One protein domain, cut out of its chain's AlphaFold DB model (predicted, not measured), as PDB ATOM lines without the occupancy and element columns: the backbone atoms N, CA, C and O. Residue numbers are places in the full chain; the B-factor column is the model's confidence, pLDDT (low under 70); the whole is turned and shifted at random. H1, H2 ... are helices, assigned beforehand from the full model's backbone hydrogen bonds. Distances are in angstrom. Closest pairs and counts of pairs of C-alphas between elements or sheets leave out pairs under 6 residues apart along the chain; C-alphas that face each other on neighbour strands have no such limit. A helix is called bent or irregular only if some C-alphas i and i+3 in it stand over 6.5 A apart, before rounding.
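AT A GLANCE: This is residues 4 to 95 of the 98 residues of an uncharacterized protein of Stenotrophomonas rhizophila (UniProt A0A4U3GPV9). A short first helix, H1, sits in the middle; the longest helix, H2, folds back beside it as a helical hairpin, while H3 crosses H1 and H4 crosses near the last residue of H1, Thr 14. A long stretch without a named element, residues 39 to 58, loops round the outside from H2 to H3. The printed part has 92 residues with four named helices, in the order H1, H2, H3, H4, and no named strand; the class is all helix. It is compact, with a radius of gyration of the C-alphas of 12.7 A, and its C-alphas span 35 by 27 by 22 A.

HOW THE PARTS SIT: Start at H1, residues 4 to 14, the hub, which touches the three other helices. Go on to H2, residues 20 to 38: it touches H1, closest at the C-alphas of Trp 9 and Ala 27, 4.5 A apart, and the two form a hairpin at a shallow tilt of 30 degrees, opposite ways. Next look at H3, residues 59 to 74, which touches H1, closest at the C-alphas of Val 8 and Ser 69, 5.7 A apart; at 73 degrees the two are only just about perpendicular. H3 and H2 are close but not clearly touching, with the C-alphas of Ala 30 and Gln 73 the closest, at 7.5 A. Last comes H4, residues 80 to 93, about perpendicular to H1 at 83 degrees; they touch, closest at the C-alphas of Thr 14 and Phe 90, 5.4 A apart. H4 touches H3 with residues 83 to 87 alone, closest at the C-alphas of Lys 63 and Ile 83, 6.8 A apart, and the two are about perpendicular at 75 degrees. H2 and H4 are apart. The helix packing is mostly crossed: of the four touching pairs, one, H1 with H2, is at a shallow tilt. Every O i to N i+4 pair is within hydrogen-bond range in H1 and H4, against 13 of 15 in H2 and 9 of 12 in H3.

IN THESE COORDINATES: Find C-alpha 4 at (-28.343, -6.342, -44.502), where H1 begins; its last C-alpha, 14, is 15.7 A away. H2 runs 27.4 A from C-alpha 20 to C-alpha 38 at (-22.608, 2.779, -47.272); it is neither bent nor irregular, but only just: C-alphas 21 and 24 are 6.1 A apart. H3 runs 21.4 A, with a kink of 34 degrees near residue 66, and is only just irregular: C-alphas 64 and 67 are 6.8 A apart. H4 runs 20.3 A and ends at C-alpha 93, (-26.767, -20.933, -30.682).

THE WHOLE: The two C-alphas farthest apart are those of Asp 40 and Ala 95, at 38.7 A. The printed part has no cut. The links from H1 to H2 and from H3 to H4 are tight, and the 20 residues from H2 to H3 are a long link. The mean pLDDT of the printed part is 72.0; residue 20, residues 36 to 56 and residues 92 to 95 are under 70.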
ATOM      1  N   ARG A   4     -29.790  -6.283 -44.272       74.69
ATOM      2  CA  ARG A   4     -28.343  -6.342 -44.502       74.69
ATOM      3  C   ARG A   4     -27.578  -6.179 -43.190       74.69
ATOM      4  O   ARG A   4     -26.703  -6.983 -42.874       74.69
ATOM      5  N   GLU A   5     -27.934  -5.176 -42.399       82.38
ATOM      6  CA  GLU A   5     -27.374  -4.930 -41.072       82.38
ATOM      7  C   GLU A   5     -27.669  -6.092 -40.115       82.38
ATOM      8  O   GLU A   5     -26.800  -6.510 -39.349       82.38
ATOM      9  N   GLN A   6     -28.872  -6.658 -40.212       77.62
ATOM     10  CA  GLN A   6     -29.292  -7.845 -39.475       77.62
ATOM     11  C   GLN A   6     -28.398  -9.053 -39.768       77.62
ATOM     12  O   GLN A   6     -28.000  -9.782 -38.851       77.62
ATOM     13  N   MET A   7     -28.019  -9.246 -41.030       75.62
ATOM     14  CA  MET A   7     -27.109 -10.323 -41.408       75.62
ATOM     15  C   MET A   7     -25.683 -10.090 -40.914       75.62
ATOM     16  O   MET A   7     -25.109 -11.000 -40.315       75.62
ATOM     17  N   VAL A   8     -25.129  -8.885 -41.079       80.56
ATOM     18  CA  VAL A   8     -23.778  -8.558 -40.580       80.56
ATOM     19  C   VAL A   8     -23.687  -8.764 -39.071       80.56
ATOM     20  O   VAL A   8     -22.756  -9.408 -38.583       80.56
ATOM     21  N   TRP A   9     -24.687  -8.282 -38.336       87.75
ATOM     22  CA  TRP A   9     -24.756  -8.459 -36.892       87.75
ATOM     23  C   TRP A   9     -24.765  -9.941 -36.501       87.75
ATOM     24  O   TRP A   9     -23.953 -10.379 -35.687       87.75
ATOM     25  N   SER A  10     -25.633 -10.735 -37.134       78.75
ATOM     26  CA  SER A  10     -25.791 -12.166 -36.844       78.75
ATOM     27  C   SER A  10     -24.516 -12.966 -37.104       78.75
ATOM     28  O   SER A  10     -24.120 -13.799 -36.282       78.75
ATOM     29  N   VAL A  11     -23.838 -12.693 -38.220       81.00
ATOM     30  CA  VAL A  11     -22.580 -13.359 -38.580       81.00
ATOM     31  C   VAL A  11     -21.506 -13.065 -37.537       81.00
ATOM     32  O   VAL A  11     -20.880 -13.986 -37.014       81.00
ATOM     33  N   VAL A  12     -21.316 -11.795 -37.185       81.44
ATOM     34  CA  VAL A  12     -20.244 -11.376 -36.270       81.44
ATOM     35  C   VAL A  12     -20.509 -11.838 -34.842       81.44
ATOM     36  O   VAL A  12     -19.580 -12.258 -34.144       81.44
ATOM     37  N   TYR A  13     -21.777 -11.818 -34.433       80.81
ATOM     38  CA  TYR A  13     -22.214 -12.350 -33.154       80.81
ATOM     39  C   TYR A  13     -21.877 -13.846 -33.034       80.81
ATOM     40  O   TYR A  13     -21.274 -14.266 -32.048       80.81
ATOM     41  N   THR A  14     -22.222 -14.655 -34.046       79.56
ATOM     42  CA  THR A  14     -22.050 -16.123 -34.022       79.56
ATOM     43  C   THR A  14     -20.611 -16.534 -33.748       79.56
ATOM     44  O   THR A  14     -20.355 -17.478 -33.012       79.56
ATOM     45  N   ARG A  15     -19.652 -15.787 -34.290       77.50
ATOM     46  CA  ARG A  15     -18.217 -16.080 -34.146       77.50
ATOM     47  C   ARG A  15     -17.670 -15.860 -32.746       77.50
ATOM     48  O   ARG A  15     -16.550 -16.257 -32.453       77.50
ATOM     49  N   HIS A  16     -18.448 -15.189 -31.915       78.19
ATOM     50  CA  HIS A  16     -18.109 -14.872 -30.544       78.19
ATOM     51  C   HIS A  16     -19.156 -15.441 -29.587       78.19
ATOM     52  O   HIS A  16     -19.168 -15.054 -28.429       78.19
ATOM     53  N   VAL A  17     -20.039 -16.343 -30.039       74.12
ATOM     54  CA  VAL A  17     -21.149 -16.855 -29.219       74.12
ATOM     55  C   VAL A  17     -20.676 -17.517 -27.922       74.12
ATOM     56  O   VAL A  17     -21.373 -17.417 -26.915       74.12
ATOM     57  N   ASP A  18     -19.472 -18.096 -27.933       75.94
ATOM     58  CA  ASP A  18     -18.814 -18.697 -26.767       75.94
ATOM     59  C   ASP A  18     -18.393 -17.662 -25.703       75.94
ATOM     60  O   ASP A  18     -18.126 -18.024 -24.558       75.94
ATOM     61  N   ASP A  19     -18.354 -16.372 -26.059       76.44
ATOM     62  CA  ASP A  19     -18.111 -15.240 -25.163       76.44
ATOM     63  C   ASP A  19     -19.149 -14.119 -25.419       76.44
ATOM     64  O   ASP A  19     -18.927 -13.188 -26.209       76.44
ATOM     65  N   PRO A  20     -20.338 -14.204 -24.789       62.75
ATOM     66  CA  PRO A  20     -21.497 -13.388 -25.154       62.75
ATOM     67  C   PRO A  20     -21.317 -11.887 -24.889       62.75
ATOM     68  O   PRO A  20     -21.963 -11.075 -25.552       62.75
ATOM     69  N   GLY A  21     -20.434 -11.497 -23.961       70.19
ATOM     70  CA  GLY A  21     -20.154 -10.086 -23.672       70.19
ATOM     71  C   GLY A  21     -19.512  -9.375 -24.874       70.19
ATOM     72  O   GLY A  21     -20.093  -8.435 -25.424       70.19
ATOM     73  N   PRO A  22     -18.345  -9.841 -25.349       79.00
ATOM     74  CA  PRO A  22     -17.714  -9.343 -26.565       79.00
ATOM     75  C   PRO A  22     -18.530  -9.582 -27.840       79.00
ATOM     76  O   PRO A  22     -18.377  -8.807 -28.785       79.00
ATOM     77  N   ALA A  23     -19.383 -10.611 -27.894       72.19
ATOM     78  CA  ALA A  23     -20.167 -10.932 -29.089       72.19
ATOM     79  C   ALA A  23     -21.107  -9.806 -29.517       72.19
ATOM     80  O   ALA A  23     -21.090  -9.393 -30.677       72.19
ATOM     81  N   VAL A  24     -21.883  -9.269 -28.571       80.75
ATOM     82  CA  VAL A  24     -22.810  -8.159 -28.835       80.75
ATOM     83  C   VAL A  24     -22.040  -6.905 -29.242       80.75
ATOM     84  O   VAL A  24     -22.384  -6.262 -30.232       80.75
ATOM     85  N   MET A  25     -20.968  -6.581 -28.512       81.69
ATOM     86  CA  MET A  25     -20.148  -5.401 -28.791       81.69
ATOM     87  C   MET A  25     -19.552  -5.453 -30.202       81.69
ATOM     88  O   MET A  25     -19.664  -4.489 -30.956       81.69
ATOM     89  N   LYS A  26     -18.958  -6.588 -30.587       79.31
ATOM     90  CA  LYS A  26     -18.347  -6.753 -31.912       79.31
ATOM     91  C   LYS A  26     -19.386  -6.753 -33.028       79.31
ATOM     92  O   LYS A  26     -19.140  -6.164 -34.077       79.31
ATOM     93  N   ALA A  27     -20.544  -7.370 -32.806       81.75
ATOM     94  CA  ALA A  27     -21.636  -7.362 -33.772       81.75
ATOM     95  C   ALA A  27     -22.186  -5.945 -34.002       81.75
ATOM     96  O   ALA A  27     -22.387  -5.540 -35.147       81.75
ATOM     97  N   ASN A  28     -22.327  -5.151 -32.936       82.88
ATOM     98  CA  ASN A  28     -22.707  -3.741 -33.036       82.88
ATOM     99  C   ASN A  28     -21.651  -2.918 -33.794       82.88
ATOM    100  O   ASN A  28     -21.998  -2.167 -34.704       82.88
ATOM    101  N   GLN A  29     -20.361  -3.104 -33.489       82.19
ATOM    102  CA  GLN A  29     -19.269  -2.426 -34.202       82.19
ATOM    103  C   GLN A  29     -19.253  -2.749 -35.700       82.19
ATOM    104  O   GLN A  29     -19.000  -1.866 -36.518       82.19
ATOM    105  N   ALA A  30     -19.556  -3.990 -36.079       80.94
ATOM    106  CA  ALA A  30     -19.600  -4.386 -37.480       80.94
ATOM    107  C   ALA A  30     -20.753  -3.730 -38.251       80.94
ATOM    108  O   ALA A  30     -20.577  -3.360 -39.408       80.94
ATOM    109  N   VAL A  31     -21.909  -3.521 -37.612       82.50
ATOM    110  CA  VAL A  31     -23.021  -2.768 -38.214       82.50
ATOM    111  C   VAL A  31     -22.660  -1.296 -38.396       82.50
ATOM    112  O   VAL A  31     -22.951  -0.723 -39.443       82.50
ATOM    113  N   VAL A  32     -21.971  -0.689 -37.426       80.00
ATOM    114  CA  VAL A  32     -21.461   0.686 -37.565       80.00
ATOM    115  C   VAL A  32     -20.463   0.782 -38.724       80.00
ATOM    116  O   VAL A  32     -20.572   1.686 -39.550       80.00
ATOM    117  N   ALA A  33     -19.536  -0.175 -38.844       76.25
ATOM    118  CA  ALA A  33     -18.580  -0.224 -39.951       76.25
ATOM    119  C   ALA A  33     -19.263  -0.423 -41.316       76.25
ATOM    120  O   ALA A  33     -18.859   0.196 -42.296       76.25
ATOM    121  N   LEU A  34     -20.315  -1.246 -41.377       77.38
ATOM    122  CA  LEU A  34     -21.113  -1.458 -42.584       77.38
ATOM    123  C   LEU A  34     -21.798  -0.167 -43.047       77.38
ATOM    124  O   LEU A  34     -21.734   0.174 -44.223       77.38
ATOM    125  N   ARG A  35     -22.410   0.571 -42.117       73.06
ATOM    126  CA  ARG A  35     -23.054   1.863 -42.397       73.06
ATOM    127  C   ARG A  35     -22.056   2.922 -42.842       73.06
ATOM    128  O   ARG A  35     -22.351   3.680 -43.755       73.06
ATOM    129  N   ALA A  36     -20.873   2.945 -42.229       68.50
ATOM    130  CA  ALA A  36     -19.793   3.854 -42.605       68.50
ATOM    131  C   ALA A  36     -19.229   3.573 -44.012       68.50
ATOM    132  O   ALA A  36     -18.622   4.453 -44.608       68.50
ATOM    133  N   GLN A  37     -19.413   2.362 -44.546       67.81
ATOM    134  CA  GLN A  37     -19.064   2.039 -45.935       67.81
ATOM    135  C   GLN A  37     -20.182   2.378 -46.927       67.81
ATOM    136  O   GLN A  37     -19.900   2.579 -48.105       67.81
ATOM    137  N   ASP A  38     -21.431   2.438 -46.463       63.69
ATOM    138  CA  ASP A  38     -22.608   2.779 -47.272       63.69
ATOM    139  C   ASP A  38     -22.897   4.294 -47.321       63.69
ATOM    140  O   ASP A  38     -23.679   4.741 -48.160       63.69
ATOM    141  N   LEU A  39     -22.285   5.096 -46.443       50.12
ATOM    142  CA  LEU A  39     -22.501   6.540 -46.344       50.12
ATOM    143  C   LEU A  39     -21.169   7.304 -46.355       50.12
ATOM    144  O   LEU A  39     -20.323   7.086 -45.495       50.12
ATOM    145  N   ASP A  40     -21.059   8.311 -47.229       48.03
ATOM    146  CA  ASP A  40     -20.108   9.446 -47.161       48.03
ATOM    147  C   ASP A  40     -20.320  10.332 -45.896       48.03
ATOM    148  O   ASP A  40     -20.090  11.542 -45.900       48.03
ATOM    149  N   GLY A  41     -20.817   9.765 -44.794       43.78
ATOM    150  CA  GLY A  41     -21.232  10.474 -43.585       43.78
ATOM    151  C   GLY A  41     -20.640   9.858 -42.314       43.78
ATOM    152  O   GLY A  41     -20.359   8.660 -42.283       43.78
ATOM    153  N   PRO A  42     -20.425  10.662 -41.256       40.56
ATOM    154  CA  PRO A  42     -19.743  10.209 -40.051       40.56
ATOM    155  C   PRO A  42     -20.535   9.091 -39.349       40.56
ATOM    156  O   PRO A  42     -21.767   9.123 -39.347       40.56
ATOM    157  N   PRO A  43     -19.845   8.113 -38.734       45.47
ATOM    158  CA  PRO A  43     -20.488   6.967 -38.105       45.47
ATOM    159  C   PRO A  43     -21.330   7.417 -36.905       45.47
ATOM    160  O   PRO A  43     -20.790   7.875 -35.898       45.47
ATOM    161  N   GLU A  44     -22.653   7.272 -36.994       47.97
ATOM    162  CA  GLU A  44     -23.519   7.342 -35.816       47.97
ATOM    163  C   GLU A  44     -23.296   6.100 -34.947       47.97
ATOM    164  O   GLU A  44     -23.381   4.957 -35.407       47.97
ATOM    165  N   GLU A  45     -23.017   6.331 -33.667       40.62
ATOM    166  CA  GLU A  45     -22.848   5.291 -32.660       40.62
ATOM    167  C   GLU A  45     -24.220   4.684 -32.325       40.62
ATOM    168  O   GLU A  45     -24.939   5.138 -31.436       40.62
ATOM    169  N   VAL A  46     -24.633   3.675 -33.096       46.19
ATOM    170  CA  VAL A  46     -25.934   3.027 -32.904       46.19
ATOM    171  C   VAL A  46     -25.796   1.813 -31.999       46.19
ATOM    172  O   VAL A  46     -25.327   0.745 -32.396       46.19
ATOM    173  N   TRP A  47     -26.278   1.977 -30.772       38.06
ATOM    174  CA  TRP A  47     -26.562   0.882 -29.857       38.06
ATOM    175  C   TRP A  47     -27.804   0.140 -30.347       38.06
ATOM    176  O   TRP A  47     -28.927   0.609 -30.165       38.06
ATOM    177  N   VAL A  48     -27.616  -1.008 -31.003       47.38
ATOM    178  CA  VAL A  48     -28.745  -1.878 -31.344       47.38
ATOM    179  C   VAL A  48     -29.018  -2.815 -30.178       47.38
ATOM    180  O   VAL A  48     -28.147  -3.577 -29.754       47.38
ATOM    181  N   GLU A  49     -30.233  -2.732 -29.646       40.66
ATOM    182  CA  GLU A  49     -30.739  -3.649 -28.633       40.66
ATOM    183  C   GLU A  49     -30.943  -5.030 -29.291       40.66
ATOM    184  O   GLU A  49     -31.698  -5.143 -30.263       40.66
ATOM    185  N   PRO A  50     -30.237  -6.088 -28.847       45.16
ATOM    186  CA  PRO A  50     -30.207  -7.360 -29.555       45.16
ATOM    187  C   PRO A  50     -31.474  -8.169 -29.262       45.16
ATOM    188  O   PRO A  50     -31.485  -9.049 -28.401       45.16
ATOM    189  N   SER A  51     -32.561  -7.924 -29.994       45.16
ATOM    190  CA  SER A  51     -33.721  -8.818 -29.960       45.16
ATOM    191  C   SER A  51     -33.467 -10.055 -30.837       45.16
ATOM    192  O   SER A  51     -34.015 -10.232 -31.916       45.16
ATOM    193  N   ARG A  52     -32.645 -10.988 -30.332       47.00
ATOM    194  CA  ARG A  52     -32.424 -12.328 -30.930       47.00
ATOM    195  C   ARG A  52     -33.716 -13.144 -31.101       47.00
ATOM    196  O   ARG A  52     -33.746 -14.108 -31.865       47.00
ATOM    197  N   ARG A  53     -34.799 -12.776 -30.404       43.09
ATOM    198  CA  ARG A  53     -36.123 -13.399 -30.549       43.09
ATOM    199  C   ARG A  53     -36.715 -13.085 -31.924       43.09
ATOM    200  O   ARG A  53     -37.379 -12.072 -32.099       43.09
ATOM    201  N   GLY A  54     -36.520 -14.005 -32.867       50.09
ATOM    202  CA  GLY A  54     -37.227 -14.024 -34.154       50.09
ATOM    203  C   GLY A  54     -36.341 -13.917 -35.392       50.09
ATOM    204  O   GLY A  54     -36.853 -13.992 -36.506       50.09
ATOM    205  N   MET A  55     -35.027 -13.789 -35.221       58.41
ATOM    206  CA  MET A  55     -34.098 -13.609 -36.331       58.41
ATOM    207  C   MET A  55     -33.810 -14.950 -37.025       58.41
ATOM    208  O   MET A  55     -32.934 -15.708 -36.616       58.41
ATOM    209  N   ARG A  56     -34.592 -15.278 -38.060       64.06
ATOM    210  CA  ARG A  56     -34.371 -16.452 -38.920       64.06
ATOM    211  C   ARG A  56     -33.690 -16.018 -40.214       64.06
ATOM    212  O   ARG A  56     -34.327 -15.406 -41.065       64.06
ATOM    213  N   ILE A  57     -32.418 -16.369 -40.372       70.19
ATOM    214  CA  ILE A  57     -31.664 -16.167 -41.617       70.19
ATOM    215  C   ILE A  57     -31.611 -17.496 -42.372       70.19
ATOM    216  O   ILE A  57     -31.272 -18.527 -41.796       70.19
ATOM    217  N   SER A  58     -31.956 -17.478 -43.660       80.00
ATOM    218  CA  SER A  58     -31.847 -18.664 -44.514       80.00
ATOM    219  C   SER A  58     -30.387 -18.953 -44.873       80.00
ATOM    220  O   SER A  58     -29.577 -18.031 -44.976       80.00
ATOM    221  N   PHE A  59     -30.054 -20.217 -45.147       80.06
ATOM    222  CA  PHE A  59     -28.701 -20.571 -45.586       80.06
ATOM    223  C   PHE A  59     -28.306 -19.889 -46.906       80.06
ATOM    224  O   PHE A  59     -27.147 -19.533 -47.100       80.06
ATOM    225  N   GLU A  60     -29.263 -19.651 -47.806       79.75
ATOM    226  CA  GLU A  60     -29.010 -18.934 -49.061       79.75
ATOM    227  C   GLU A  60     -28.642 -17.469 -48.806       79.75
ATOM    228  O   GLU A  60     -27.661 -16.970 -49.351       79.75
ATOM    229  N   SER A  61     -29.358 -16.802 -47.898       76.31
ATOM    230  CA  SER A  61     -29.021 -15.444 -47.460       76.31
ATOM    231  C   SER A  61     -27.662 -15.408 -46.749       76.31
ATOM    232  O   SER A  61     -26.851 -14.516 -46.995       76.31
ATOM    233  N   TRP A  62     -27.375 -16.419 -45.925       83.06
ATOM    234  CA  TRP A  62     -26.104 -16.558 -45.218       83.06
ATOM    235  C   TRP A  62     -24.910 -16.658 -46.172       83.06
ATOM    236  O   TRP A  62     -23.938 -15.927 -46.007       83.06
ATOM    237  N   LYS A  63     -24.982 -17.502 -47.211       84.81
ATOM    238  CA  LYS A  63     -23.895 -17.664 -48.196       84.81
ATOM    239  C   LYS A  63     -23.518 -16.368 -48.906       84.81
ATOM    240  O   LYS A  63     -22.356 -16.204 -49.264       84.81
ATOM    241  N   VAL A  64     -24.483 -15.479 -49.132       82.44
ATOM    242  CA  VAL A  64     -24.250 -14.204 -49.823       82.44
ATOM    243  C   VAL A  64     -23.499 -13.231 -48.917       82.44
ATOM    244  O   VAL A  64     -22.519 -12.622 -49.339       82.44
ATOM    245  N   TRP A  65     -23.929 -13.101 -47.663       79.19
ATOM    246  CA  TRP A  65     -23.460 -12.023 -46.785       79.19
ATOM    247  C   TRP A  65     -22.337 -12.416 -45.838       79.19
ATOM    248  O   TRP A  65     -21.580 -11.554 -45.387       79.19
ATOM    249  N   TYR A  66     -22.192 -13.705 -45.549       83.31
ATOM    250  CA  TYR A  66     -21.149 -14.188 -44.660       83.31
ATOM    251  C   TYR A  66     -19.736 -13.902 -45.201       83.31
ATOM    252  O   TYR A  66     -18.940 -13.347 -44.443       83.31
ATOM    253  N   PRO A  67     -19.396 -14.176 -46.483       82.81
ATOM    254  CA  PRO A  67     -18.073 -13.857 -47.020       82.81
ATOM    255  C   PRO A  67     -17.735 -12.372 -46.942       82.81
ATOM    256  O   PRO A  67     -16.637 -12.027 -46.519       82.81
ATOM    257  N   ILE A  68     -18.708 -11.512 -47.255       81.69
ATOM    258  CA  ILE A  68     -18.569 -10.053 -47.193       81.69
ATOM    259  C   ILE A  68     -18.272  -9.621 -45.754       81.69
ATOM    260  O   ILE A  68     -17.274  -8.961 -45.488       81.69
ATOM    261  N   SER A  69     -19.103 -10.050 -44.802       78.12
ATOM    262  CA  SER A  69     -18.953  -9.695 -43.383       78.12
ATOM    263  C   SER A  69     -17.611 -10.164 -42.815       78.12
ATOM    264  O   SER A  69     -16.960  -9.463 -42.041       78.12
ATOM    265  N   PHE A  70     -17.185 -11.360 -43.214       79.25
ATOM    266  CA  PHE A  70     -15.926 -11.952 -42.793       79.25
ATOM    267  C   PHE A  70     -14.725 -11.187 -43.360       79.25
ATOM    268  O   PHE A  70     -13.762 -10.929 -42.638       79.25
ATOM    269  N   GLU A  71     -14.781 -10.797 -44.631       79.69
ATOM    270  CA  GLU A  71     -13.719 -10.026 -45.272       79.69
ATOM    271  C   GLU A  71     -13.573  -8.639 -44.642       79.69
ATOM    272  O   GLU A  71     -12.452  -8.239 -44.328       79.69
ATOM    273  N   LEU A  72     -14.683  -7.966 -44.320       72.62
ATOM    274  CA  LEU A  72     -14.656  -6.680 -43.614       72.62
ATOM    275  C   LEU A  72     -13.979  -6.756 -42.242       72.62
ATOM    276  O   LEU A  72     -13.304  -5.815 -41.829       72.62
ATOM    277  N   GLN A  73     -14.159  -7.864 -41.523       74.31
ATOM    278  CA  GLN A  73     -13.642  -8.004 -40.164       74.31
ATOM    279  C   GLN A  73     -12.201  -8.527 -40.114       74.31
ATOM    280  O   GLN A  73     -11.445  -8.159 -39.214       74.31
ATOM    281  N   TYR A  74     -11.823  -9.408 -41.041       76.88
ATOM    282  CA  TYR A  74     -10.559 -10.147 -40.974       76.88
ATOM    283  C   TYR A  74      -9.618  -9.875 -42.150       76.88
ATOM    284  O   TYR A  74      -8.510 -10.410 -42.158       76.88
ATOM    285  N   ASN A  75     -10.039  -9.063 -43.124       82.06
ATOM    286  CA  ASN A  75      -9.288  -8.739 -44.337       82.06
ATOM    287  C   ASN A  75      -8.814  -9.991 -45.107       82.06
ATOM    288  O   ASN A  75      -7.685 -10.061 -45.594       82.06
ATOM    289  N   LYS A  76      -9.660 -11.027 -45.140       81.81
ATOM    290  CA  LYS A  76      -9.451 -12.276 -45.889       81.81
ATOM    291  C   LYS A  76     -10.789 -12.943 -46.199       81.81
ATOM    292  O   LYS A  76     -11.739 -12.766 -45.447       81.81
ATOM    293  N   ALA A  77     -10.843 -13.772 -47.238       83.56
ATOM    294  CA  ALA A  77     -12.035 -14.557 -47.555       83.56
ATOM    295  C   ALA A  77     -12.153 -15.816 -46.663       83.56
ATOM    296  O   ALA A  77     -11.133 -16.446 -46.350       83.56
ATOM    297  N   PRO A  78     -13.370 -16.219 -46.255       87.31
ATOM    298  CA  PRO A  78     -13.597 -17.516 -45.621       87.31
ATOM    299  C   PRO A  78     -13.540 -18.665 -46.632       87.31
ATOM    300  O   PRO A  78     -13.831 -18.488 -47.814       87.31
ATOM    301  N   SER A  79     -13.233 -19.873 -46.157       90.25
ATOM    302  CA  SER A  79     -13.399 -21.091 -46.958       90.25
ATOM    303  C   SER A  79     -14.866 -21.523 -47.008       90.25
ATOM    304  O   SER A  79     -15.640 -21.245 -46.093       90.25
ATOM    305  N   THR A  80     -15.250 -22.274 -48.042       85.88
ATOM    306  CA  THR A  80     -16.612 -22.820 -48.184       85.88
ATOM    307  C   THR A  80     -17.034 -23.670 -46.981       85.88
ATOM    308  O   THR A  80     -18.181 -23.610 -46.542       85.88
ATOM    309  N   GLU A  81     -16.094 -24.426 -46.412       87.06
ATOM    310  CA  GLU A  81     -16.309 -25.250 -45.217       87.06
ATOM    311  C   GLU A  81     -16.593 -24.390 -43.978       87.06
ATOM    312  O   GLU A  81     -17.487 -24.712 -43.197       87.06
ATOM    313  N   GLN A  82     -15.897 -23.256 -43.836       83.19
ATOM    314  CA  GLN A  82     -16.106 -22.303 -42.745       83.19
ATOM    315  C   GLN A  82     -17.495 -21.652 -42.817       83.19
ATOM    316  O   GLN A  82     -18.157 -21.509 -41.793       83.19
ATOM    317  N   ILE A  83     -17.967 -21.303 -44.022       85.75
ATOM    318  CA  ILE A  83     -19.303 -20.715 -44.230       85.75
ATOM    319  C   ILE A  83     -20.392 -21.661 -43.710       85.75
ATOM    320  O   ILE A  83     -21.312 -21.227 -43.015       85.75
ATOM    321  N   ALA A  84     -20.288 -22.950 -44.048       86.19
ATOM    322  CA  ALA A  84     -21.255 -23.965 -43.640       86.19
ATOM    323  C   ALA A  84     -21.163 -24.291 -42.141       86.19
ATOM    324  O   ALA A  84     -22.192 -24.391 -41.475       86.19
ATOM    325  N   ALA A  85     -19.948 -24.424 -41.602       84.25
ATOM    326  CA  ALA A  85     -19.732 -24.719 -40.187       84.25
ATOM    327  C   ALA A  85     -20.289 -23.610 -39.278       84.25
ATOM    328  O   ALA A  85     -21.003 -23.898 -38.316       84.25
ATOM    329  N   ASP A  86     -20.029 -22.348 -39.623       83.50
ATOM    330  CA  ASP A  86     -20.493 -21.207 -38.837       83.50
ATOM    331  C   ASP A  86     -22.022 -21.019 -38.949       83.50
ATOM    332  O   ASP A  86     -22.644 -20.577 -37.985       83.50
ATOM    333  N   PHE A  87     -22.661 -21.413 -40.063       84.12
ATOM    334  CA  PHE A  87     -24.131 -21.413 -40.167       84.12
ATOM    335  C   PHE A  87     -24.772 -22.413 -39.197       84.12
ATOM    336  O   PHE A  87     -25.715 -22.080 -38.483       84.12
ATOM    337  N   VAL A  88     -24.223 -23.629 -39.113       83.50
ATOM    338  CA  VAL A  88     -24.703 -24.648 -38.167       83.50
ATOM    339  C   VAL A  88     -24.520 -24.178 -36.719       83.50
ATOM    340  O   VAL A  88     -25.383 -24.427 -35.878       83.50
ATOM    341  N   ALA A  89     -23.420 -23.482 -36.417       77.88
ATOM    342  CA  ALA A  89     -23.197 -22.885 -35.102       77.88
ATOM    343  C   ALA A  89     -24.219 -21.777 -34.787       77.88
ATOM    344  O   ALA A  89     -24.744 -21.738 -33.675       77.88
ATOM    345  N   PHE A  90     -24.557 -20.930 -35.765       76.69
ATOM    346  CA  PHE A  90     -25.600 -19.907 -35.635       76.69
ATOM    347  C   PHE A  90     -26.973 -20.519 -35.335       76.69
ATOM    348  O   PHE A  90     -27.639 -20.096 -34.388       76.69
ATOM    349  N   GLU A  91     -27.378 -21.547 -36.089       76.38
ATOM    350  CA  GLU A  91     -28.656 -22.235 -35.872       76.38
ATOM    351  C   GLU A  91     -28.727 -22.902 -34.491       76.38
ATOM    352  O   GLU A  91     -29.761 -22.837 -33.824       76.38
ATOM    353  N   ARG A  92     -27.621 -23.502 -34.029       69.25
ATOM    354  CA  ARG A  92     -27.537 -24.122 -32.697       69.25
ATOM    355  C   ARG A  92     -27.561 -23.093 -31.570       69.25
ATOM    356  O   ARG A  92     -28.333 -23.254 -30.633       69.25
ATOM    357  N   GLY A  93     -26.805 -22.002 -31.687       60.03
ATOM    358  CA  GLY A  93     -26.767 -20.933 -30.682       60.03
ATOM    359  C   GLY A  93     -28.083 -20.152 -30.538       60.03
ATOM    360  O   GLY A  93     -28.257 -19.418 -29.563       60.03
ATOM    361  N   GLY A  94     -29.018 -20.304 -31.485       54.66
ATOM    362  CA  GLY A  94     -30.403 -19.837 -31.367       54.66
ATOM    363  C   GLY A  94     -31.319 -20.762 -30.551       54.66
ATOM    364  O   GLY A  94     -32.378 -20.315 -30.115       54.66
ATOM    365  N   ALA A  95     -30.928 -22.022 -30.326       48.59
ATOM    366  CA  ALA A  95     -31.708 -23.023 -29.593       48.59
ATOM    367  C   ALA A  95     -31.389 -23.086 -28.085       48.59
ATOM    368  O   ALA A  95     -32.195 -23.626 -27.333       48.59
TER     369      ALA A  95